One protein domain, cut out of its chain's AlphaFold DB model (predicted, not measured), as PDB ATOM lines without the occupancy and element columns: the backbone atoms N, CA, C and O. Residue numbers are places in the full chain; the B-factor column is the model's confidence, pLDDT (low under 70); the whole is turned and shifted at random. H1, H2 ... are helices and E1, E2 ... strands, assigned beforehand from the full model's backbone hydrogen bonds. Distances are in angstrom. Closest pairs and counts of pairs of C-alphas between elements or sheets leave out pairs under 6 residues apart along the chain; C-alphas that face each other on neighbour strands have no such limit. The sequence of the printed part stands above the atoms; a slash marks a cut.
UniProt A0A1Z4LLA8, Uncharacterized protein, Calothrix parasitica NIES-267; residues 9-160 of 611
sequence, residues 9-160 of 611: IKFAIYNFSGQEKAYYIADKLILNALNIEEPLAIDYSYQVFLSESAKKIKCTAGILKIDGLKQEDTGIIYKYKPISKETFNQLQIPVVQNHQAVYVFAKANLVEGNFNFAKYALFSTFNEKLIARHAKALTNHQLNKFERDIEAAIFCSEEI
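This is residues 9 to 160 of the 611 residues of an uncharacterized protein of Calothrix parasitica NIES-267 (UniProt A0A1Z4LLA8). What does the model look like? A twisted sheet of five strands, E1 E2 E7 E4 E5, curls round the helix H2, and H2 makes a loose four-helix bundle with H3, H4 and H5, neighbouring helices running opposite ways. The small strand pair E3 and E6 sits by the E4 and E5 end of the curled sheet, with E6 next to E4 and E5, and the short helix H1 lies over E2 at the other end. What are the parts, and in which order? The printed part has 152 residues with seven named strands, E1 to E7, followed by six named helices, H1 to H6; both sheets are antiparallel, and the class is mixed, helices and strands. How large and how dense is it? It is compact, with a radius of gyration of the C-alphas of 15.1 A, and its C-alphas span 45 by 40 by 28 A.

Where do the strands run? E1 is residues 9 to 14, beginning at C-alpha 9 at (42.183, -46.288, -20.882), and E2, residues 20 to 31, is the longest strand at 32.5 A. E3 is residues 36 to 38, E4 residues 46 to 51, over 17.1 A, and E5 residues 56 to 60. E6 is residues 64 to 66 and E7 residues 75 to 83, 25.5 A long. Where do the helices run? H1 is residues 85 to 90, starting at C-alpha 85 at (28.390, -43.168, -16.252); H2 is residues 100 to 111, 16.6 A long, and H3 residues 115 to 124, 14.2 A long. H4 is residues 128 to 134, and H5, residues 140 to 155, is the longest helix at 22.5 A. H6 is residues 157 to 160 and ends at C-alpha 160 at (51.433, -53.812, -9.121).

How are the strands joined? E1 and E2 form a hairpin, with N 11 and O 24 at 2.9 A; E2 and E7 are antiparallel neighbours, with N 29 and O 77 at 2.8 A. E7 and E4 have N 76 and O 50 at 2.8 A, and the hairpin E4 and E5 has N 49 and O 58 at 2.8 A. E3 and E6 are antiparallel neighbours in a second sheet of two strands, with N 64 and O 38 at 2.9 A. Which helices are on the five-stranded sheet? H2 and the sheet make two layers, a helix on one face of a sheet, and the C-alphas of Cys 59 and Ala 108 are their closest between E5 and H2, 6.0 A. H1 is on the sheet at a height of 9.4 A, H3 at 8.8 A, and H5 only grazes it with residues 151 to 155. How do the helices meet? H2 touches H3 at a shallow tilt of 17 degrees, opposite ways, closest at the C-alphas of Ala 106 and Ala 118, 4.3 A; H3 touches H4 at a shallow tilt of 12 degrees, opposite ways, closest at those of Phe 123 and Ile 131, 5.9 A. H5, the hub, touches H2 with residues 147 to 154 alone, closest at the C-alphas of Gln 100 and Ile 154, 5.6 A, and H4 with residues 142 to 149 alone, closest at those of His 134 and Phe 146, 5.9 A; H5 and H6 only just touch, only at the corner, with 3 pairs of C-alphas within 8 A, closest at those of Ala 153 and Glu 159, 5.6 A. Is the helical backbone well formed? In H1, H2, H3, H4 and H5 every O i to N i+4 pair is within hydrogen-bond range, and H6 is too short for such a pair.

How far does it reach? The two C-alphas farthest apart are those of Ser 17 and Gln 71, 45.7 A. Is the stretch whole, and are links long? The printed part has no cut, and no link is long; E3 to E4, E6 to E7 and H1 to H2 are short, the others tight. Where is confidence low? The mean pLDDT of the printed part is 87.5, and residues 32 to 35 and 157 to 160 are under 70.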
ATOM      1  N   ILE A   9      42.912 -45.407 -21.799       92.94
ATOM      2  CA  ILE A   9      42.183 -46.288 -20.882       92.94
ATOM      3  C   ILE A   9      41.028 -45.529 -20.240       92.94
ATOM      4  O   ILE A   9      41.035 -44.297 -20.186       92.94
ATOM      5  N   LYS A  10      40.045 -46.260 -19.719       94.50
ATOM      6  CA  LYS A  10      39.033 -45.705 -18.818       94.50
ATOM      7  C   LYS A  10      39.054 -46.447 -17.485       94.50
ATOM      8  O   LYS A  10      39.399 -47.624 -17.434       94.50
ATOM      9  N   PHE A  11      38.688 -45.772 -16.407       94.75
ATOM     10  CA  PHE A  11      38.587 -46.372 -15.077       94.75
ATOM     11  C   PHE A  11      37.478 -45.701 -14.267       94.75
ATOM     12  O   PHE A  11      37.062 -44.580 -14.568       94.75
ATOM     13  N   ALA A  12      36.975 -46.419 -13.269       94.75
ATOM     14  CA  ALA A  12      35.959 -45.935 -12.341       94.75
ATOM     15  C   ALA A  12      36.571 -45.775 -10.949       94.75
ATOM     16  O   ALA A  12      37.370 -46.603 -10.523       94.75
ATOM     17  N   ILE A  13      36.184 -44.726 -10.240       94.19
ATOM     18  CA  ILE A  13      36.559 -44.499  -8.852       94.19
ATOM     19  C   ILE A  13      35.448 -45.045  -7.964       94.19
ATOM     20  O   ILE A  13      34.301 -44.626  -8.105       94.19
ATOM     21  N   TYR A  14      35.792 -45.929  -7.038       91.00
ATOM     22  CA  TYR A  14      34.909 -46.466  -6.011       91.00
ATOM     23  C   TYR A  14      35.255 -45.868  -4.647       91.00
ATOM     24  O   TYR A  14      36.431 -45.703  -4.310       91.00
ATOM     25  N   ASN A  15      34.238 -45.570  -3.840       88.56
ATOM     26  CA  ASN A  15      34.453 -45.319  -2.416       88.56
ATOM     27  C   ASN A  15      34.671 -46.641  -1.658       88.56
ATOM     28  O   ASN A  15      34.562 -47.733  -2.214       88.56
ATOM     29  N   PHE A  16      34.928 -46.549  -0.353       85.31
ATOM     30  CA  PHE A  16      35.168 -47.731   0.478       85.31
ATOM     31  C   PHE A  16      33.921 -48.619   0.678       85.31
ATOM     32  O   PHE A  16      34.079 -49.755   1.123       85.31
ATOM     33  N   SER A  17      32.702 -48.146   0.356       80.06
ATOM     34  CA  SER A  17      31.491 -48.991   0.320       80.06
ATOM     35  C   SER A  17      31.327 -49.737  -1.006       80.06
ATOM     36  O   SER A  17      30.385 -50.507  -1.159       80.06
ATOM     37  N   GLY A  18      32.249 -49.551  -1.958       81.81
ATOM     38  CA  GLY A  18      32.180 -50.159  -3.286       81.81
ATOM     39  C   GLY A  18      31.235 -49.431  -4.244       81.81
ATOM     40  O   GLY A  18      30.981 -49.921  -5.340       81.81
ATOM     41  N   GLN A  19      30.724 -48.258  -3.865       86.06
ATOM     42  CA  GLN A  19      29.890 -47.428  -4.726       86.06
ATOM     43  C   GLN A  19      30.749 -46.618  -5.694       86.06
ATOM     44  O   GLN A  19      31.722 -45.971  -5.302       86.06
ATOM     45  N   GLU A  20      30.350 -46.607  -6.963       90.38
ATOM     46  CA  GLU A  20      30.969 -45.779  -7.998       90.38
ATOM     47  C   GLU A  20      30.746 -44.287  -7.695       90.38
ATOM     48  O   GLU A  20      29.611 -43.829  -7.552       90.38
ATOM     49  N   LYS A  21      31.833 -43.516  -7.623       89.81
ATOM     50  CA  LYS A  21      31.831 -42.067  -7.369       89.81
ATOM     51  C   LYS A  21      32.127 -41.237  -8.606       89.81
ATOM     52  O   LYS A  21      31.566 -40.157  -8.759       89.81
ATOM     53  N   ALA A  22      33.018 -41.708  -9.472       94.06
ATOM     54  CA  ALA A  22      33.432 -40.960 -10.653       94.06
ATOM     55  C   ALA A  22      33.975 -41.885 -11.742       94.06
ATOM     56  O   ALA A  22      34.379 -43.012 -11.470       94.06
ATOM     57  N   TYR A  23      34.025 -41.382 -12.972       96.00
ATOM     58  CA  TYR A  23      34.522 -42.112 -14.132       96.00
ATOM     59  C   TYR A  23      35.482 -41.225 -14.905       96.00
ATOM     60  O   TYR A  23      35.201 -40.045 -15.128       96.00
ATOM     61  N   TYR A  24      36.597 -41.800 -15.339       96.25
ATOM     62  CA  TYR A  24      37.635 -41.066 -16.045       96.25
ATOM     63  C   TYR A  24      38.105 -41.800 -17.284       96.25
ATOM     64  O   TYR A  24      38.149 -43.031 -17.336       96.25
ATOM     65  N   ILE A  25      38.526 -41.004 -18.257       95.25
ATOM     66  CA  ILE A  25      39.426 -41.420 -19.323       95.25
ATOM     67  C   ILE A  25      40.813 -40.885 -18.981       95.25
ATOM     68  O   ILE A  25      40.943 -39.714 -18.623       95.25
ATOM     69  N   ALA A  26      41.833 -41.727 -19.123       94.44
ATOM     70  CA  ALA A  26      43.224 -41.298 -19.124       94.44
ATOM     71  C   ALA A  26      43.799 -41.428 -20.535       94.44
ATOM     72  O   ALA A  26      43.885 -42.529 -21.084       94.44
ATOM     73  N   ASP A  27      44.200 -40.290 -21.092       92.62
ATOM     74  CA  ASP A  27      44.906 -40.194 -22.364       92.62
ATOM     75  C   ASP A  27      46.412 -40.122 -22.112       92.62
ATOM     76  O   ASP A  27      46.884 -39.275 -21.350       92.62
ATOM     77  N   LYS A  28      47.161 -41.031 -22.738       91.25
ATOM     78  CA  LYS A  28      48.613 -41.167 -22.614       91.25
ATOM     79  C   LYS A  28      49.307 -40.478 -23.789       91.25
ATOM     80  O   LYS A  28      49.059 -40.809 -24.947       91.25
ATOM     81  N   LEU A  29      50.223 -39.566 -23.484       87.88
ATOM     82  CA  LEU A  29      51.094 -38.894 -24.446       87.88
ATOM     83  C   LEU A  29      52.556 -39.171 -24.083       87.88
ATOM     84  O   LEU A  29      52.990 -38.845 -22.982       87.88
ATOM     85  N   ILE A  30      53.317 -39.773 -24.997       84.38
ATOM     86  CA  ILE A  30      54.752 -40.026 -24.813       84.38
ATOM     87  C   ILE A  30      55.534 -38.831 -25.356       84.38
ATOM     88  O   ILE A  30      55.254 -38.354 -26.456       84.38
ATOM     89  N   LEU A  31      56.514 -38.360 -24.590       78.75
ATOM     90  CA  LEU A  31      57.336 -37.203 -24.911       78.75
ATOM     91  C   LEU A  31      58.823 -37.552 -24.887       78.75
ATOM     92  O   LEU A  31      59.315 -38.175 -23.946       78.75
ATOM     93  N   ASN A  32      59.525 -37.049 -25.903       68.50
ATOM     94  CA  ASN A  32      60.973 -37.183 -26.091       68.50
ATOM     95  C   ASN A  32      61.678 -35.808 -26.084       68.50
ATOM     96  O   ASN A  32      62.709 -35.634 -26.731       68.50
ATOM     97  N   ALA A  33      61.083 -34.796 -25.442       67.50
ATOM     98  CA  ALA A  33      61.559 -33.410 -25.473       67.50
ATOM     99  C   ALA A  33      62.112 -32.959 -24.110       67.50
ATOM    100  O   ALA A  33      61.539 -33.265 -23.070       67.50
ATOM    101  N   LEU A  34      63.203 -32.183 -24.142       64.19
ATOM    102  CA  LEU A  34      63.933 -31.689 -22.963       64.19
ATOM    103  C   LEU A  34      63.169 -30.625 -22.155       64.19
ATOM    104  O   LEU A  34      63.298 -30.579 -20.935       64.19
ATOM    105  N   ASN A  35      62.380 -29.788 -22.836       66.88
ATOM    106  CA  ASN A  35      61.553 -28.741 -22.237       66.88
ATOM    107  C   ASN A  35      60.137 -28.857 -22.788       66.88
ATOM    108  O   ASN A  35      59.944 -28.900 -24.005       66.88
ATOM    109  N   ILE A  36      59.157 -28.915 -21.891       77.88
ATOM    110  CA  ILE A  36      57.759 -29.143 -22.249       77.88
ATOM    111  C   ILE A  36      56.909 -28.077 -21.562       77.88
ATOM    112  O   ILE A  36      56.926 -27.953 -20.334       77.88
ATOM    113  N   GLU A  37      56.147 -27.344 -22.368       85.06
ATOM    114  CA  GLU A  37      55.037 -26.509 -21.923       85.06
ATOM    115  C   GLU A  37      53.758 -27.061 -22.555       85.06
ATOM    116  O   GLU A  37      53.448 -26.775 -23.709       85.06
ATOM    117  N   GLU A  38      53.049 -27.913 -21.814       87.06
ATOM    118  CA  GLU A  38      51.868 -28.612 -22.322       87.06
ATOM    119  C   GLU A  38      50.590 -27.990 -21.736       87.06
ATOM    120  O   GLU A  38      50.385 -28.033 -20.515       87.06
ATOM    121  N   PRO A  39      49.700 -27.411 -22.562       88.12
ATOM    122  CA  PRO A  39      48.429 -26.888 -22.085       88.12
ATOM    123  C   PRO A  39      47.435 -28.014 -21.760       88.12
ATOM    124  O   PRO A  39      47.431 -29.093 -22.367       88.12
ATOM    125  N   LEU A  40      46.536 -27.730 -20.817       90.12
ATOM    126  CA  LEU A  40      45.397 -28.589 -20.510       90.12
ATOM    127  C   LEU A  40      44.180 -28.122 -21.313       90.12
ATOM    128  O   LEU A  40      43.798 -26.954 -21.241       90.12
ATOM    129  N   ALA A  41      43.583 -29.020 -22.096       88.50
ATOM    130  CA  ALA A  41      42.351 -28.715 -22.816       88.50
ATOM    131  C   ALA A  41      41.158 -28.624 -21.845       88.50
ATOM    132  O   ALA A  41      41.148 -29.283 -20.808       88.50
ATOM    133  N   ILE A  42      40.155 -27.808 -22.193       86.25
ATOM    134  CA  ILE A  42      39.017 -27.441 -21.322       86.25
ATOM    135  C   ILE A  42      38.212 -28.660 -20.844       86.25
ATOM    136  O   ILE A  42      37.607 -28.625 -19.777       86.25
ATOM    137  N   ASP A  43      38.189 -29.737 -21.622       90.00
ATOM    138  CA  ASP A  43      37.461 -30.962 -21.305       90.00
ATOM    139  C   ASP A  43      38.233 -31.932 -20.395       90.00
ATOM    140  O   ASP A  43      37.691 -32.974 -20.027       90.00
ATOM    141  N   TYR A  44      39.467 -31.601 -20.011       90.62
ATOM    142  CA  TYR A  44      40.266 -32.354 -19.049       90.62
ATOM    143  C   TYR A  44      40.299 -31.629 -17.709       90.62
ATOM    144  O   TYR A  44      40.461 -30.414 -17.641       90.62
ATOM    145  N   SER A  45      40.194 -32.390 -16.623       89.69
ATOM    146  CA  SER A  45      40.259 -31.832 -15.270       89.69
ATOM    147  C   SER A  45      41.686 -31.736 -14.745       89.69
ATOM    148  O   SER A  45      41.937 -30.992 -13.801       89.69
ATOM    149  N   TYR A  46      42.612 -32.539 -15.283       90.31
ATOM    150  CA  TYR A  46      43.959 -32.638 -14.734       90.31
ATOM    151  C   TYR A  46      44.965 -33.265 -15.704       90.31
ATOM    152  O   TYR A  46      44.588 -34.087 -16.541       90.31
ATOM    153  N   GLN A  47      46.254 -32.948 -15.549       91.50
ATOM    154  CA  GLN A  47      47.337 -33.661 -16.230       91.50
ATOM    155  C   GLN A  47      48.539 -33.919 -15.323       91.50
ATOM    156  O   GLN A  47      48.856 -33.137 -14.423       91.50
ATOM    157  N   VAL A  48      49.215 -35.040 -15.570       91.56
ATOM    158  CA  VAL A  48      50.368 -35.476 -14.785       91.56
ATOM    159  C   VAL A  48      51.476 -35.949 -15.704       91.56
ATOM    160  O   VAL A  48      51.270 -36.836 -16.526       91.56
ATOM    161  N   PHE A  49      52.651 -35.362 -15.532       91.19
ATOM    162  CA  PHE A  49      53.898 -35.819 -16.116       91.19
ATOM    163  C   PHE A  49      54.571 -36.836 -15.205       91.19
ATOM    164  O   PHE A  49      54.712 -36.607 -14.001       91.19
ATOM    165  N   LEU A  50      55.042 -37.912 -15.814       90.62
ATOM    166  CA  LEU A  50      55.812 -38.979 -15.208       90.62
ATOM    167  C   LEU A  50      57.060 -39.222 -16.055       90.62
ATOM    168  O   LEU A  50      56.952 -39.482 -17.249       90.62
ATOM    169  N   SER A  51      58.234 -39.197 -15.437       88.94
ATOM    170  CA  SER A  51      59.466 -39.706 -16.036       88.94
ATOM    171  C   SER A  51      60.036 -40.798 -15.146       88.94
ATOM    172  O   SER A  51      60.403 -40.537 -13.998       88.94
ATOM    173  N   GLU A  52      60.085 -42.020 -15.673       84.50
ATOM    174  CA  GLU A  52      60.609 -43.187 -14.957       84.50
ATOM    175  C   GLU A  52      62.125 -43.084 -14.760       84.50
ATOM    176  O   GLU A  52      62.619 -43.302 -13.655       84.50
ATOM    177  N   SER A  53      62.856 -42.660 -15.795       84.44
ATOM    178  CA  SER A  53      64.315 -42.497 -15.760       84.44
ATOM    179  C   SER A  53      64.758 -41.394 -14.796       84.44
ATOM    180  O   SER A  53      65.671 -41.601 -13.997       84.44
ATOM    181  N   ALA A  54      64.063 -40.252 -14.798       83.31
ATOM    182  CA  ALA A  54      64.349 -39.141 -13.894       83.31
ATOM    183  C   ALA A  54      63.723 -39.319 -12.498       83.31
ATOM    184  O   ALA A  54      63.935 -38.468 -11.632       83.31
ATOM    185  N   LYS A  55      62.914 -40.372 -12.289       84.75
ATOM    186  CA  LYS A  55      62.063 -40.582 -11.103       84.75
ATOM    187  C   LYS A  55      61.293 -39.322 -10.702       84.75
ATOM    188  O   LYS A  55      61.270 -38.918  -9.539       84.75
ATOM    189  N   LYS A  56      60.691 -38.659 -11.691       85.62
ATOM    190  CA  LYS A  56      60.077 -37.338 -11.531       85.62
ATOM    191  C   LYS A  56      58.590 -37.397 -11.838       85.62
ATOM    192  O   LYS A  56      58.199 -37.824 -12.921       85.62
ATOM    193  N   ILE A  57      57.779 -36.907 -10.905       87.81
ATOM    194  CA  ILE A  57      56.339 -36.714 -11.085       87.81
ATOM    195  C   ILE A  57      56.039 -35.227 -10.919       87.81
ATOM    196  O   ILE A  57      56.475 -34.599  -9.956       87.81
ATOM    197  N   LYS A  58      55.309 -34.649 -11.871       87.88
ATOM    198  CA  LYS A  58      54.787 -33.281 -11.781       87.88
ATOM    199  C   LYS A  58      53.333 -33.271 -12.207       87.88
ATOM    200  O   LYS A  58      52.985 -33.861 -13.223       87.88
ATOM    201  N   CYS A  59      52.496 -32.560 -11.473       87.56
ATOM    202  CA  CYS A  59      51.065 -32.536 -11.711       87.56
ATOM    203  C   CYS A  59      50.515 -31.110 -11.725       87.56
ATOM    204  O   CYS A  59      51.097 -30.226 -11.101       87.56
ATOM    205  N   THR A  60      49.434 -30.877 -12.473       87.38
ATOM    206  CA  THR A  60      48.773 -29.568 -12.525       87.38
ATOM    207  C   THR A  60      47.360 -29.664 -13.105       87.38
ATOM    208  O   THR A  60      47.077 -30.506 -13.963       87.38
ATOM    209  N   ALA A  61      46.489 -28.745 -12.682       85.12
ATOM    210  CA  ALA A  61      45.184 -28.483 -13.297       85.12
ATOM    211  C   ALA A  61      45.252 -27.414 -14.411       85.12
ATOM    212  O   ALA A  61      44.224 -26.954 -14.896       85.12
ATOM    213  N   GLY A  62      46.454 -26.973 -14.790       87.38
ATOM    214  CA  GLY A  62      46.677 -25.932 -15.793       87.38
ATOM    215  C   GLY A  62      47.827 -26.274 -16.737       87.38
ATOM    216  O   GLY A  62      48.009 -27.426 -17.121       87.38
ATOM    217  N   ILE A  63      48.611 -25.266 -17.120       88.12
ATOM    218  CA  ILE A  63      49.774 -25.455 -17.997       88.12
ATOM    219  C   ILE A  63      50.860 -26.232 -17.247       88.12
ATOM    220  O   ILE A  63      51.285 -25.837 -16.158       88.12
ATOM    221  N   LEU A  64      51.317 -27.334 -17.839       87.12
ATOM    222  CA  LEU A  64      52.368 -28.177 -17.286       87.12
ATOM    223  C   LEU A  64      53.727 -27.716 -17.801       87.12
ATOM    224  O   LEU A  64      53.988 -27.785 -18.998       87.12
ATOM    225  N   LYS A  65      54.583 -27.262 -16.878       87.88
ATOM    226  CA  LYS A  65      55.956 -26.824 -17.165       87.88
ATOM    227  C   LYS A  65      56.970 -27.814 -16.606       87.88
ATOM    228  O   LYS A  65      57.064 -28.029 -15.384       87.88
ATOM    229  N   ILE A  66      57.723 -28.440 -17.500       83.44
ATOM    230  CA  ILE A  66      58.742 -29.425 -17.152       83.44
ATOM    231  C   ILE A  66      60.095 -28.917 -17.628       83.44
ATOM    232  O   ILE A  66      60.329 -28.783 -18.824       83.44
ATOM    233  N   ASP A  67      60.974 -28.707 -16.654       81.06
ATOM    234  CA  ASP A  67      62.360 -28.299 -16.850       81.06
ATOM    235  C   ASP A  67      63.295 -29.344 -16.235       81.06
ATOM    236  O   ASP A  67      62.913 -30.068 -15.299       81.06
ATOM    237  N   GLY A  68      64.541 -29.375 -16.710       77.56
ATOM    238  CA  GLY A  68      65.621 -30.165 -16.116       77.56
ATOM    239  C   GLY A  68      65.513 -31.669 -16.364       77.56
ATOM    240  O   GLY A  68      65.845 -32.443 -15.469       77.56
ATOM    241  N   LEU A  69      65.005 -32.071 -17.532       80.56
ATOM    242  CA  LEU A  69      65.164 -33.433 -18.048       80.56
ATOM    243  C   LEU A  69      66.503 -33.547 -18.777       80.56
ATOM    244  O   LEU A  69      66.965 -32.580 -19.387       80.56
ATOM    245  N   LYS A  70      67.129 -34.719 -18.712       82.88
ATOM    246  CA  LYS A  70      68.287 -35.055 -19.540       82.88
ATOM    247  C   LYS A  70      67.832 -35.567 -20.905       82.88
ATOM    248  O   LYS A  70      66.661 -35.859 -21.118       82.88
ATOM    249  N   GLN A  71      68.760 -35.663 -21.852       78.50
ATOM    250  CA  GLN A  71      68.434 -36.027 -23.234       78.50
ATOM    251  C   GLN A  71      68.014 -37.498 -23.364       78.50
ATOM    252  O   GLN A  71      67.260 -37.855 -24.263       78.50
ATOM    253  N   GLU A  72      68.486 -38.330 -22.440       81.94
ATOM    254  CA  GLU A  72      68.105 -39.727 -22.266       81.94
ATOM    255  C   GLU A  72      66.785 -39.922 -21.504       81.94
ATOM    256  O   GLU A  72      66.268 -41.039 -21.469       81.94
ATOM    257  N   ASP A  73      66.234 -38.866 -20.891       83.62
ATOM    258  CA  ASP A  73      65.002 -38.988 -20.125       83.62
ATOM    259  C   ASP A  73      63.783 -39.053 -21.044       83.62
ATOM    260  O   ASP A  73      63.589 -38.219 -21.929       83.62
ATOM    261  N   THR A  74      62.915 -40.027 -20.783       82.38
ATOM    262  CA  THR A  74      61.607 -40.129 -21.437       82.38
ATOM    263  C   THR A  74      60.508 -39.723 -20.470       82.38
ATOM    264  O   THR A  74      60.613 -39.899 -19.250       82.38
ATOM    265  N   GLY A  75      59.457 -39.124 -21.025       86.50
ATOM    266  CA  GLY A  75      58.327 -38.618 -20.267       86.50
ATOM    267  C   GLY A  75      57.005 -39.162 -20.783       86.50
ATOM    268  O   GLY A  75      56.807 -39.325 -21.984       86.50
ATOM    269  N   ILE A  76      56.075 -39.396 -19.871       89.81
ATOM    270  CA  ILE A  76      54.686 -39.727 -20.162       89.81
ATOM    271  C   ILE A  76      53.823 -38.640 -19.533       89.81
ATOM    272  O   ILE A  76      53.950 -38.355 -18.346       89.81
ATOM    273  N   ILE A  77      52.924 -38.045 -20.310       91.25
ATOM    274  CA  ILE A  77      51.833 -37.230 -19.785       91.25
ATOM    275  C   ILE A  77      50.558 -38.063 -19.800       91.25
ATOM    276  O   ILE A  77      50.135 -38.545 -20.849       91.25
ATOM    277  N   TYR A  78      49.928 -38.187 -18.637       93.69
ATOM    278  CA  TYR A  78      48.557 -38.657 -18.505       93.69
ATOM    279  C   TYR A  78      47.625 -37.454 -18.372       93.69
ATOM    280  O   TYR A  78      47.775 -36.663 -17.438       93.69
ATOM    281  N   LYS A  79      46.655 -37.318 -19.278       94.25
ATOM    282  CA  LYS A  79      45.582 -36.318 -19.191       94.25
ATOM    283  C   LYS A  79      44.282 -36.996 -18.772       94.25
ATOM    284  O   LYS A  79      43.863 -37.962 -19.406       94.25
ATOM    285  N   TYR A  80      43.643 -36.488 -17.723       95.12
ATOM    286  CA  TYR A  80      42.447 -37.081 -17.124       95.12
ATOM    287  C   TYR A  80      41.199 -36.286 -17.479       95.12
ATOM    288  O   TYR A  80      41.093 -35.098 -17.168       95.12
ATOM    289  N   LYS A  81      40.250 -36.960 -18.124       95.19
ATOM    290  CA  LYS A  81      38.964 -36.397 -18.525       95.19
ATOM    291  C   LYS A  81      37.838 -37.041 -17.717       95.19
ATOM    292  O   LYS A  81      37.641 -38.251 -17.862       95.19
ATOM    293  N   PRO A  82      37.105 -36.280 -16.884       95.31
ATOM    294  CA  PRO A  82      35.924 -36.798 -16.210       95.31
ATOM    295  C   PRO A  82      34.819 -37.061 -17.237       95.31
ATOM    296  O   PRO A  82      34.625 -36.280 -18.171       95.31
ATOM    297  N   ILE A  83      34.091 -38.164 -17.074       95.94
ATOM    298  CA  ILE A  83      32.967 -38.532 -17.942       95.94
ATOM    299  C   ILE A  83      31.763 -39.007 -17.122       95.94
ATOM    300  O   ILE A  83      31.898 -39.398 -15.963       95.94
ATOM    301  N   SER A  84      30.574 -38.983 -17.729       96.06
ATOM    302  CA  SER A  84      29.367 -39.539 -17.108       96.06
ATOM    303  C   SER A  84      29.378 -41.072 -17.125       96.06
ATOM    304  O   SER A  84      30.077 -41.683 -17.941       96.06
ATOM    305  N   LYS A  85      28.561 -41.705 -16.274       95.06
ATOM    306  CA  LYS A  85      28.390 -43.168 -16.252       95.06
ATOM    307  C   LYS A  85      27.889 -43.703 -17.595       95.06
ATOM    308  O   LYS A  85      28.366 -44.722 -18.087       95.06
ATOM    309  N   GLU A  86      26.949 -42.997 -18.217       95.69
ATOM    310  CA  GLU A  86      26.387 -43.354 -19.523       95.69
ATOM    311  C   GLU A  86      27.485 -43.343 -20.587       95.69
ATOM    312  O   GLU A  86      27.646 -44.313 -21.328       95.69
ATOM    313  N   THR A  87      28.298 -42.283 -20.598       94.75
ATOM    314  CA  THR A  87      29.444 -42.154 -21.505       94.75
ATOM    315  C   THR A  87      30.465 -43.262 -21.251       94.75
ATOM    316  O   THR A  87      30.950 -43.893 -22.191       94.75
ATOM    317  N   PHE A  88      30.764 -43.549 -19.980       94.19
ATOM    318  CA  PHE A  88      31.677 -44.616 -19.584       94.19
ATOM    319  C   PHE A  88      31.221 -45.971 -20.126       94.19
ATOM    320  O   PHE A  88      32.038 -46.698 -20.686       94.19
ATOM    321  N   ASN A  89      29.930 -46.290 -20.047       93.25
ATOM    322  CA  ASN A  89      29.386 -47.560 -20.532       93.25
ATOM    323  C   ASN A  89      29.351 -47.663 -22.066       93.25
ATOM    324  O   ASN A  89      29.513 -48.754 -22.606       93.25
ATOM    325  N   GLN A  90      29.174 -46.545 -22.773       94.12
ATOM    326  CA  GLN A  90      29.090 -46.521 -24.238       94.12
ATOM    327  C   GLN A  90      30.457 -46.593 -24.932       94.12
ATOM    328  O   GLN A  90      30.573 -47.151 -26.025       94.12
ATOM    329  N   LEU A  91      31.502 -46.022 -24.324       91.94
ATOM    330  CA  LEU A  91      32.828 -45.947 -24.937       91.94
ATOM    331  C   LEU A  91      33.504 -47.320 -25.028       91.94
ATOM    332  O   LEU A  91      33.716 -47.991 -24.020       91.94
ATOM    333  N   GLN A  92      33.963 -47.689 -26.222       89.50
ATOM    334  CA  GLN A  92      34.727 -48.918 -26.482       89.50
ATOM    335  C   GLN A  92      36.226 -48.732 -26.168       89.50
ATOM    336  O   GLN A  92      37.089 -48.897 -27.026       89.50
ATOM    337  N   ILE A  93      36.526 -48.312 -24.938       89.44
ATOM    338  CA  ILE A  93      37.878 -48.130 -24.383       89.44
ATOM    339  C   ILE A  93      38.061 -49.168 -23.262       89.44
ATOM    340  O   ILE A  93      37.105 -49.382 -22.508       89.44
ATOM    341  N   PRO A  94      39.236 -49.810 -23.113       88.44
ATOM    342  CA  PRO A  94      39.463 -50.798 -22.058       88.44
ATOM    343  C   PRO A  94      39.292 -50.195 -20.655       88.44
ATOM    344  O   PRO A  94      39.824 -49.121 -20.361       88.44
ATOM    345  N   VAL A  95      38.558 -50.905 -19.787       89.06
ATOM    346  CA  VAL A  95      38.459 -50.581 -18.355       89.06
ATOM    347  C   VAL A  95      39.673 -51.153 -17.639       89.06
ATOM    348  O   VAL A  95      39.833 -52.371 -17.613       89.06
ATOM    349  N   VAL A  96      40.513 -50.306 -17.044       87.94
ATOM    350  CA  VAL A  96      41.721 -50.759 -16.336       87.94
ATOM    351  C   VAL A  96      41.863 -50.035 -15.004       87.94
ATOM    352  O   VAL A  96      42.028 -48.823 -14.969       87.94
ATOM    353  N   GLN A  97      41.805 -50.790 -13.910       87.75
ATOM    354  CA  GLN A  97      41.792 -50.259 -12.545       87.75
ATOM    355  C   GLN A  97      43.167 -50.303 -11.874       87.75
ATOM    356  O   GLN A  97      43.636 -49.320 -11.306       87.75
ATOM    357  N   ASN A  98      43.862 -51.429 -12.009       86.69
ATOM    358  CA  ASN A  98      45.215 -51.599 -11.499       86.69
ATOM    359  C   ASN A  98      46.245 -51.216 -12.578       86.69
ATOM    360  O   ASN A  98      46.868 -52.075 -13.198       86.69
ATOM    361  N   HIS A  99      46.350 -49.920 -12.877       87.81
ATOM    362  CA  HIS A  99      47.239 -49.380 -13.913       87.81
ATOM    363  C   HIS A  99      48.021 -48.174 -13.392       87.81
ATOM    364  O   HIS A  99      47.496 -47.407 -12.585       87.81
ATOM    365  N   GLN A 100      49.236 -47.945 -13.907       88.62
ATOM    366  CA  GLN A 100      50.110 -46.830 -13.510       88.62
ATOM    367  C   GLN A 100      49.379 -45.475 -13.517       88.62
ATOM    368  O   GLN A 100      49.508 -44.697 -12.580       88.62
ATOM    369  N   ALA A 101      48.536 -45.224 -14.522       90.81
ATOM    370  CA  ALA A 101      47.706 -44.016 -14.597       90.81
ATOM    371  C   ALA A 101      46.782 -43.822 -13.372       90.81
ATOM    372  O   ALA A 101      46.606 -42.701 -12.916       90.81
ATOM    373  N   VAL A 102      46.219 -44.882 -12.784       92.44
ATOM    374  CA  VAL A 102      45.343 -44.747 -11.605       92.44
ATOM    375  C   VAL A 102      46.159 -44.411 -10.352       92.44
ATOM    376  O   VAL A 102      45.765 -43.545  -9.574       92.44
ATOM    377  N   TYR A 103      47.352 -44.994 -10.191       92.31
ATOM    378  CA  TYR A 103      48.277 -44.628  -9.109       92.31
ATOM    379  C   TYR A 103      48.792 -43.192  -9.244       92.31
ATOM    380  O   TYR A 103      48.810 -42.435  -8.273       92.31
ATOM    381  N   VAL A 104      49.151 -42.783 -10.462       92.25
ATOM    382  CA  VAL A 104      49.550 -41.407 -10.777       92.25
ATOM    383  C   VAL A 104      48.401 -40.433 -10.481       92.25
ATOM    384  O   VAL A 104      48.633 -39.355  -9.933       92.25
ATOM    385  N   PHE A 105      47.158 -40.820 -10.775       93.25
ATOM    386  CA  PHE A 105      45.962 -40.055 -10.427       93.25
ATOM    387  C   PHE A 105      45.744 -39.939  -8.909       93.25
ATOM    388  O   PHE A 105      45.427 -38.854  -8.412       93.25
ATOM    389  N   ALA A 106      45.948 -41.025  -8.158       93.75
ATOM    390  CA  ALA A 106      45.871 -41.021  -6.698       93.75
ATOM    391  C   ALA A 106      46.922 -40.079  -6.086       93.75
ATOM    392  O   ALA A 106      46.584 -39.210  -5.283       93.75
ATOM    393  N   LYS A 107      48.179 -40.189  -6.534       92.19
ATOM    394  CA  LYS A 107      49.295 -39.315  -6.140       92.19
ATOM    395  C   LYS A 107      48.999 -37.841  -6.416       92.19
ATOM    396  O   LYS A 107      49.198 -36.999  -5.548       92.19
ATOM    397  N   ALA A 108      48.497 -37.538  -7.609       90.31
ATOM    398  CA  ALA A 108      48.095 -36.194  -8.000       90.31
ATOM    399  C   ALA A 108      47.061 -35.585  -7.043       90.31
ATOM    400  O   ALA A 108      47.247 -34.473  -6.555       90.31
ATOM    401  N   ASN A 109      45.993 -36.328  -6.749       91.62
ATOM    402  CA  ASN A 109      44.959 -35.870  -5.824       91.62
ATOM    403  C   ASN A 109      45.484 -35.719  -4.393       91.62
ATOM    404  O   ASN A 109      45.054 -34.811  -3.687       91.62
ATOM    405  N   LEU A 110      46.427 -36.568  -3.975       91.00
ATOM    406  CA  LEU A 110      47.043 -36.474  -2.655       91.00
ATOM    407  C   LEU A 110      47.828 -35.164  -2.495       91.00
ATOM    408  O   LEU A 110      47.636 -34.459  -1.507       91.00
ATOM    409  N   VAL A 111      48.652 -34.810  -3.489       87.69
ATOM    410  CA  VAL A 111      49.463 -33.577  -3.494       87.69
ATOM    411  C   VAL A 111      48.591 -32.315  -3.534       87.69
ATOM    412  O   VAL A 111      48.904 -31.328  -2.877       87.69
ATOM    413  N   GLU A 112      47.466 -32.354  -4.252       87.31
ATOM    414  CA  GLU A 112      46.500 -31.243  -4.329       87.31
ATOM    415  C   GLU A 112      45.621 -31.080  -3.075       87.31
ATOM    416  O   GLU A 112      44.796 -30.161  -3.005       87.31
ATOM    417  N   GLY A 113      45.765 -31.975  -2.092       88.38
ATOM    418  CA  GLY A 113      44.960 -31.991  -0.872       88.38
ATOM    419  C   GLY A 113      43.551 -32.569  -1.055       88.38
ATOM    420  O   GLY A 113      42.749 -32.489  -0.124       88.38
ATOM    421  N   ASN A 114      43.242 -33.187  -2.204       90.19
ATOM    422  CA  ASN A 114      41.984 -33.897  -2.488       90.19
ATOM    423  C   ASN A 114      42.006 -35.300  -1.857       90.19
ATOM    424  O   ASN A 114      41.954 -36.337  -2.523       90.19
ATOM    425  N   PHE A 115      42.127 -35.320  -0.537       89.12
ATOM    426  CA  PHE A 115      42.524 -36.485   0.242       89.12
ATOM    427  C   PHE A 115      41.573 -37.689   0.134       89.12
ATOM    428  O   PHE A 115      42.031 -38.799  -0.145       89.12
ATOM    429  N   ASN A 116      40.255 -37.490   0.285       91.56
ATOM    430  CA  ASN A 116      39.280 -38.578   0.118       91.56
ATOM    431  C   ASN A 116      39.391 -39.195  -1.281       91.56
ATOM    432  O   ASN A 116      39.412 -40.413  -1.433       91.56
ATOM    433  N   PHE A 117      39.527 -38.351  -2.305       91.44
ATOM    434  CA  PHE A 117      39.586 -38.797  -3.691       91.44
ATOM    435  C   PHE A 117      40.876 -39.553  -4.014       91.44
ATOM    436  O   PHE A 117      40.838 -40.554  -4.726       91.44
ATOM    437  N   ALA A 118      42.005 -39.138  -3.435       93.00
ATOM    438  CA  ALA A 118      43.262 -39.877  -3.519       93.00
ATOM    439  C   ALA A 118      43.129 -41.298  -2.947       93.00
ATOM    440  O   ALA A 118      43.604 -42.266  -3.541       93.00
ATOM    441  N   LYS A 119      42.433 -41.436  -1.814       93.25
ATOM    442  CA  LYS A 119      42.167 -42.733  -1.185       93.25
ATOM    443  C   LYS A 119      41.170 -43.580  -1.959       93.25
ATOM    444  O   LYS A 119      41.387 -44.780  -2.086       93.25
ATOM    445  N   TYR A 120      40.115 -42.979  -2.500       93.31
ATOM    446  CA  TYR A 120      39.178 -43.671  -3.384       93.31
ATOM    447  C   TYR A 120      39.882 -44.166  -4.650       93.31
ATOM    448  O   TYR A 120      39.688 -45.309  -5.053       93.31
ATOM    449  N   ALA A 121      40.780 -43.366  -5.229       93.62
ATOM    450  CA  ALA A 121      41.609 -43.790  -6.352       93.62
ATOM    451  C   ALA A 121      42.524 -44.966  -5.992       93.62
ATOM    452  O   ALA A 121      42.554 -45.936  -6.744       93.62
ATOM    453  N   LEU A 122      43.188 -44.942  -4.828       92.56
ATOM    454  CA  LEU A 122      43.955 -46.098  -4.350       92.56
ATOM    455  C   LEU A 122      43.066 -47.332  -4.157       92.56
ATOM    456  O   LEU A 122      43.416 -48.419  -4.594       92.56
ATOM    457  N   PHE A 123      41.913 -47.176  -3.511       90.75
ATOM    458  CA  PHE A 123      40.980 -48.278  -3.286       90.75
ATOM    459  C   PHE A 123      40.499 -48.902  -4.596       90.75
ATOM    460  O   PHE A 123      40.382 -50.121  -4.704       90.75
ATOM    461  N   SER A 124      40.312 -48.068  -5.616       92.00
ATOM    462  CA  SER A 124      39.887 -48.493  -6.947       92.00
ATOM    463  C   SER A 124      40.942 -49.307  -7.683       92.00
ATOM    464  O   SER A 124      40.573 -50.027  -8.600       92.00
ATOM    465  N   THR A 125      42.223 -49.263  -7.289       89.31
ATOM    466  CA  THR A 125      43.244 -50.143  -7.884       89.31
ATOM    467  C   THR A 125      43.125 -51.591  -7.419       89.31
ATOM    468  O   THR A 125      43.735 -52.467  -8.029       89.31
ATOM    469  N   PHE A 126      42.349 -51.849  -6.358       87.00
ATOM    470  CA  PHE A 126      42.197 -53.151  -5.702       87.00
ATOM    471  C   PHE A 126      43.503 -53.754  -5.155       87.00
ATOM    472  O   PHE A 126      43.545 -54.937  -4.835       87.00
ATOM    473  N   ASN A 127      44.553 -52.946  -4.978       86.44
ATOM    474  CA  ASN A 127      45.802 -53.394  -4.368       86.44
ATOM    475  C   ASN A 127      45.638 -53.546  -2.847       86.44
ATOM    476  O   ASN A 127      45.787 -52.584  -2.088       86.44
ATOM    477  N   GLU A 128      45.334 -54.764  -2.389       83.69
ATOM    478  CA  GLU A 128      45.001 -55.045  -0.988       83.69
ATOM    479  C   GLU A 128      46.106 -54.619  -0.013       83.69
ATOM    480  O   GLU A 128      45.813 -54.097   1.065       83.69
ATOM    481  N   LYS A 129      47.380 -54.782  -0.397       86.31
ATOM    482  CA  LYS A 129      48.534 -54.423   0.439       86.31
ATOM    483  C   LYS A 129      48.589 -52.922   0.708       86.31
ATOM    484  O   LYS A 129      48.769 -52.510   1.857       86.31
ATOM    485  N   LEU A 130      48.430 -52.104  -0.333       88.06
ATOM    486  CA  LEU A 130      48.437 -50.648  -0.190       88.06
ATOM    487  C   LEU A 130      47.168 -50.144   0.500       88.06
ATOM    488  O   LEU A 130      47.255 -49.277   1.370       88.06
ATOM    489  N   ILE A 131      46.008 -50.723   0.175       87.88
ATOM    490  CA  ILE A 131      44.728 -50.384   0.808       87.88
ATOM    491  C   ILE A 131      44.795 -50.657   2.313       87.88
ATOM    492  O   ILE A 131      44.529 -49.757   3.108       87.88
ATOM    493  N   ALA A 132      45.214 -51.857   2.725       84.75
ATOM    494  CA  ALA A 132      45.320 -52.225   4.137       84.75
ATOM    495  C   ALA A 132      46.268 -51.301   4.916       84.75
ATOM    496  O   ALA A 132      46.040 -51.027   6.093       84.75
ATOM    497  N   ARG A 133      47.320 -50.799   4.259       87.81
ATOM    498  CA  ARG A 133      48.318 -49.927   4.882       87.81
ATOM    499  C   ARG A 133      47.867 -48.467   4.987       87.81
ATOM    500  O   ARG A 133      48.196 -47.821   5.980       87.81
ATOM    501  N   HIS A 134      47.143 -47.950   3.992       91.00
ATOM    502  CA  HIS A 134      46.938 -46.501   3.828       91.00
ATOM    503  C   HIS A 134      45.482 -46.037   3.842       91.00
ATOM    504  O   HIS A 134      45.243 -44.833   3.949       91.00
ATOM    505  N   ALA A 135      44.495 -46.942   3.815       84.12
ATOM    506  CA  ALA A 135      43.077 -46.562   3.836       84.12
ATOM    507  C   ALA A 135      42.739 -45.633   5.017       84.12
ATOM    508  O   ALA A 135      42.042 -44.635   4.839       84.12
ATOM    509  N   LYS A 136      43.327 -45.888   6.194       85.81
ATOM    510  CA  LYS A 136      43.133 -45.089   7.416       85.81
ATOM    511  C   LYS A 136      44.176 -43.983   7.649       85.81
ATOM    512  O   LYS A 136      44.154 -43.362   8.702       85.81
ATOM    513  N   ALA A 137      45.088 -43.716   6.710       83.62
ATOM    514  CA  ALA A 137      46.135 -42.702   6.899       83.62
ATOM    515  C   ALA A 137      45.526 -41.308   7.124       83.62
ATOM    516  O   ALA A 137      44.802 -40.840   6.257       83.62
ATOM    517  N   LEU A 138      45.790 -40.648   8.248       82.06
ATOM    518  CA  LEU A 138      45.085 -39.432   8.691       82.06
ATOM    519  C   LEU A 138      46.005 -38.262   9.053       82.06
ATOM    520  O   LEU A 138      45.528 -37.162   9.317       82.06
ATOM    521  N   THR A 139      47.314 -38.493   9.088       80.31
ATOM    522  CA  THR A 139      48.303 -37.543   9.614       80.31
ATOM    523  C   THR A 139      49.360 -37.243   8.570       80.31
ATOM    524  O   THR A 139      49.566 -38.040   7.655       80.31
ATOM    525  N   ASN A 140      50.078 -36.124   8.703       82.56
ATOM    526  CA  ASN A 140      51.139 -35.771   7.753       82.56
ATOM    527  C   ASN A 140      52.192 -36.880   7.631       82.56
ATOM    528  O   ASN A 140      52.615 -37.219   6.530       82.56
ATOM    529  N   HIS A 141      52.580 -37.505   8.746       83.38
ATOM    530  CA  HIS A 141      53.533 -38.613   8.727       83.38
ATOM    531  C   HIS A 141      53.001 -39.825   7.942       83.38
ATOM    532  O   HIS A 141      53.703 -40.364   7.079       83.38
ATOM    533  N   GLN A 142      51.756 -40.235   8.200       87.81
ATOM    534  CA  GLN A 142      51.126 -41.341   7.478       87.81
ATOM    535  C   GLN A 142      50.910 -41.007   6.000       87.81
ATOM    536  O   GLN A 142      51.116 -41.869   5.149       87.81
ATOM    537  N   LEU A 143      50.566 -39.759   5.680       87.56
ATOM    538  CA  LEU A 143      50.385 -39.301   4.309       87.56
ATOM    539  C   LEU A 143      51.689 -39.257   3.524       87.56
ATOM    540  O   LEU A 143      51.727 -39.750   2.404       87.56
ATOM    541  N   ASN A 144      52.780 -38.798   4.130       88.06
ATOM    542  CA  ASN A 144      54.106 -38.855   3.515       88.06
ATOM    543  C   ASN A 144      54.558 -40.302   3.266       88.06
ATOM    544  O   ASN A 144      55.378 -40.570   2.388       88.06
ATOM    545  N   LYS A 145      54.091 -41.260   4.078       90.88
ATOM    546  CA  LYS A 145      54.332 -42.688   3.838       90.88
ATOM    547  C   LYS A 145      53.446 -43.219   2.710       90.88
ATOM    548  O   LYS A 145      53.948 -43.933   1.850       90.88
ATOM    549  N   PHE A 146      52.169 -42.845   2.694       92.44
ATOM    550  CA  PHE A 146      51.239 -43.171   1.613       92.44
ATOM    551  C   PHE A 146      51.766 -42.675   0.263       92.44
ATOM    552  O   PHE A 146      51.834 -43.430  -0.699       92.44
ATOM    553  N   GLU A 147      52.234 -41.435   0.226       91.62
ATOM    554  CA  GLU A 147      52.835 -40.807  -0.937       91.62
ATOM    555  C   GLU A 147      54.050 -41.584  -1.471       91.62
ATOM    556  O   GLU A 147      54.116 -41.862  -2.667       91.62
ATOM    557  N   ARG A 148      54.979 -41.973  -0.587       90.62
ATOM    558  CA  ARG A 148      56.173 -42.761  -0.936       90.62
ATOM    559  C   ARG A 148      55.831 -44.155  -1.452       90.62
ATOM    560  O   ARG A 148      56.420 -44.601  -2.431       90.62
ATOM    561  N   ASP A 149      54.881 -44.831  -0.814       91.38
ATOM    562  CA  ASP A 149      54.463 -46.173  -1.227       91.38
ATOM    563  C   ASP A 149      53.692 -46.131  -2.563       91.38
ATOM    564  O   ASP A 149      53.836 -47.042  -3.374       91.38
ATOM    565  N   ILE A 150      52.923 -45.067  -2.848       90.75
ATOM    566  CA  ILE A 150      52.349 -44.863  -4.190       90.75
ATOM    567  C   ILE A 150      53.457 -44.630  -5.222       90.75
ATOM    568  O   ILE A 150      53.387 -45.181  -6.315       90.75
ATOM    569  N   GLU A 151      54.468 -43.812  -4.917       90.31
ATOM    570  CA  GLU A 151      55.591 -43.598  -5.839       90.31
ATOM    571  C   GLU A 151      56.334 -44.901  -6.139       90.31
ATOM    572  O   GLU A 151      56.632 -45.171  -7.302       90.31
ATOM    573  N   ALA A 152      56.574 -45.734  -5.123       88.62
ATOM    574  CA  ALA A 152      57.137 -47.066  -5.312       88.62
ATOM    575  C   ALA A 152      56.266 -47.901  -6.264       88.62
ATOM    576  O   ALA A 152      56.780 -48.385  -7.269       88.62
ATOM    577  N   ALA A 153      54.947 -47.931  -6.055       88.06
ATOM    578  CA  ALA A 153      54.020 -48.632  -6.943       88.06
ATOM    579  C   ALA A 153      53.979 -48.059  -8.375       88.06
ATOM    580  O   ALA A 153      53.682 -48.786  -9.316       88.06
ATOM    581  N   ILE A 154      54.272 -46.768  -8.574       89.06
ATOM    582  CA  ILE A 154      54.343 -46.145  -9.909       89.06
ATOM    583  C   ILE A 154      55.619 -46.560 -10.655       89.06
ATOM    584  O   ILE A 154      55.560 -46.774 -11.868       89.06
ATOM    585  N   PHE A 155      56.756 -46.636  -9.954       86.31
ATOM    586  CA  PHE A 155      58.072 -46.885 -10.554       86.31
ATOM    587  C   PHE A 155      58.508 -48.361 -10.533       86.31
ATOM    588  O   PHE A 155      59.396 -48.733 -11.299       86.31
ATOM    589  N   CYS A 156      57.909 -49.201  -9.687       78.12
ATOM    590  CA  CYS A 156      58.241 -50.618  -9.532       78.12
ATOM    591  C   CYS A 156      57.062 -51.494  -9.982       78.12
ATOM    592  O   CYS A 156      56.099 -51.707  -9.247       78.12
ATOM    593  N   SER A 157      57.151 -52.051 -11.189       61.22
ATOM    594  CA  SER A 157      56.096 -52.867 -11.808       61.22
ATOM    595  C   SER A 157      55.785 -54.181 -11.070       61.22
ATOM    596  O   SER A 157      54.671 -54.688 -11.195       61.22
ATOM    597  N   GLU A 158      56.715 -54.706 -10.266       60.22
ATOM    598  CA  GLU A 158      56.515 -55.918  -9.452       60.22
ATOM    599  C   GLU A 158      55.503 -55.714  -8.306       60.22
ATOM    600  O   GLU A 158      54.791 -56.648  -7.946       60.22
ATOM    601  N   GLU A 159      55.357 -54.493  -7.770       56.34
ATOM    602  CA  GLU A 159      54.402 -54.192  -6.683       56.34
ATOM    603  C   GLU A 159      52.945 -54.085  -7.166       56.34
ATOM    604  O   GLU A 159      52.006 -54.123  -6.364       56.34
ATOM    605  N   ILE A 160      52.744 -53.971  -8.483       60.78
ATOM    606  CA  ILE A 160      51.433 -53.812  -9.121       60.78
ATOM    607  C   ILE A 160      50.738 -55.178  -9.304       60.78
ATOM    608  O   ILE A 160      49.520 -55.226  -9.439       60.78
TER     609      ILE A 160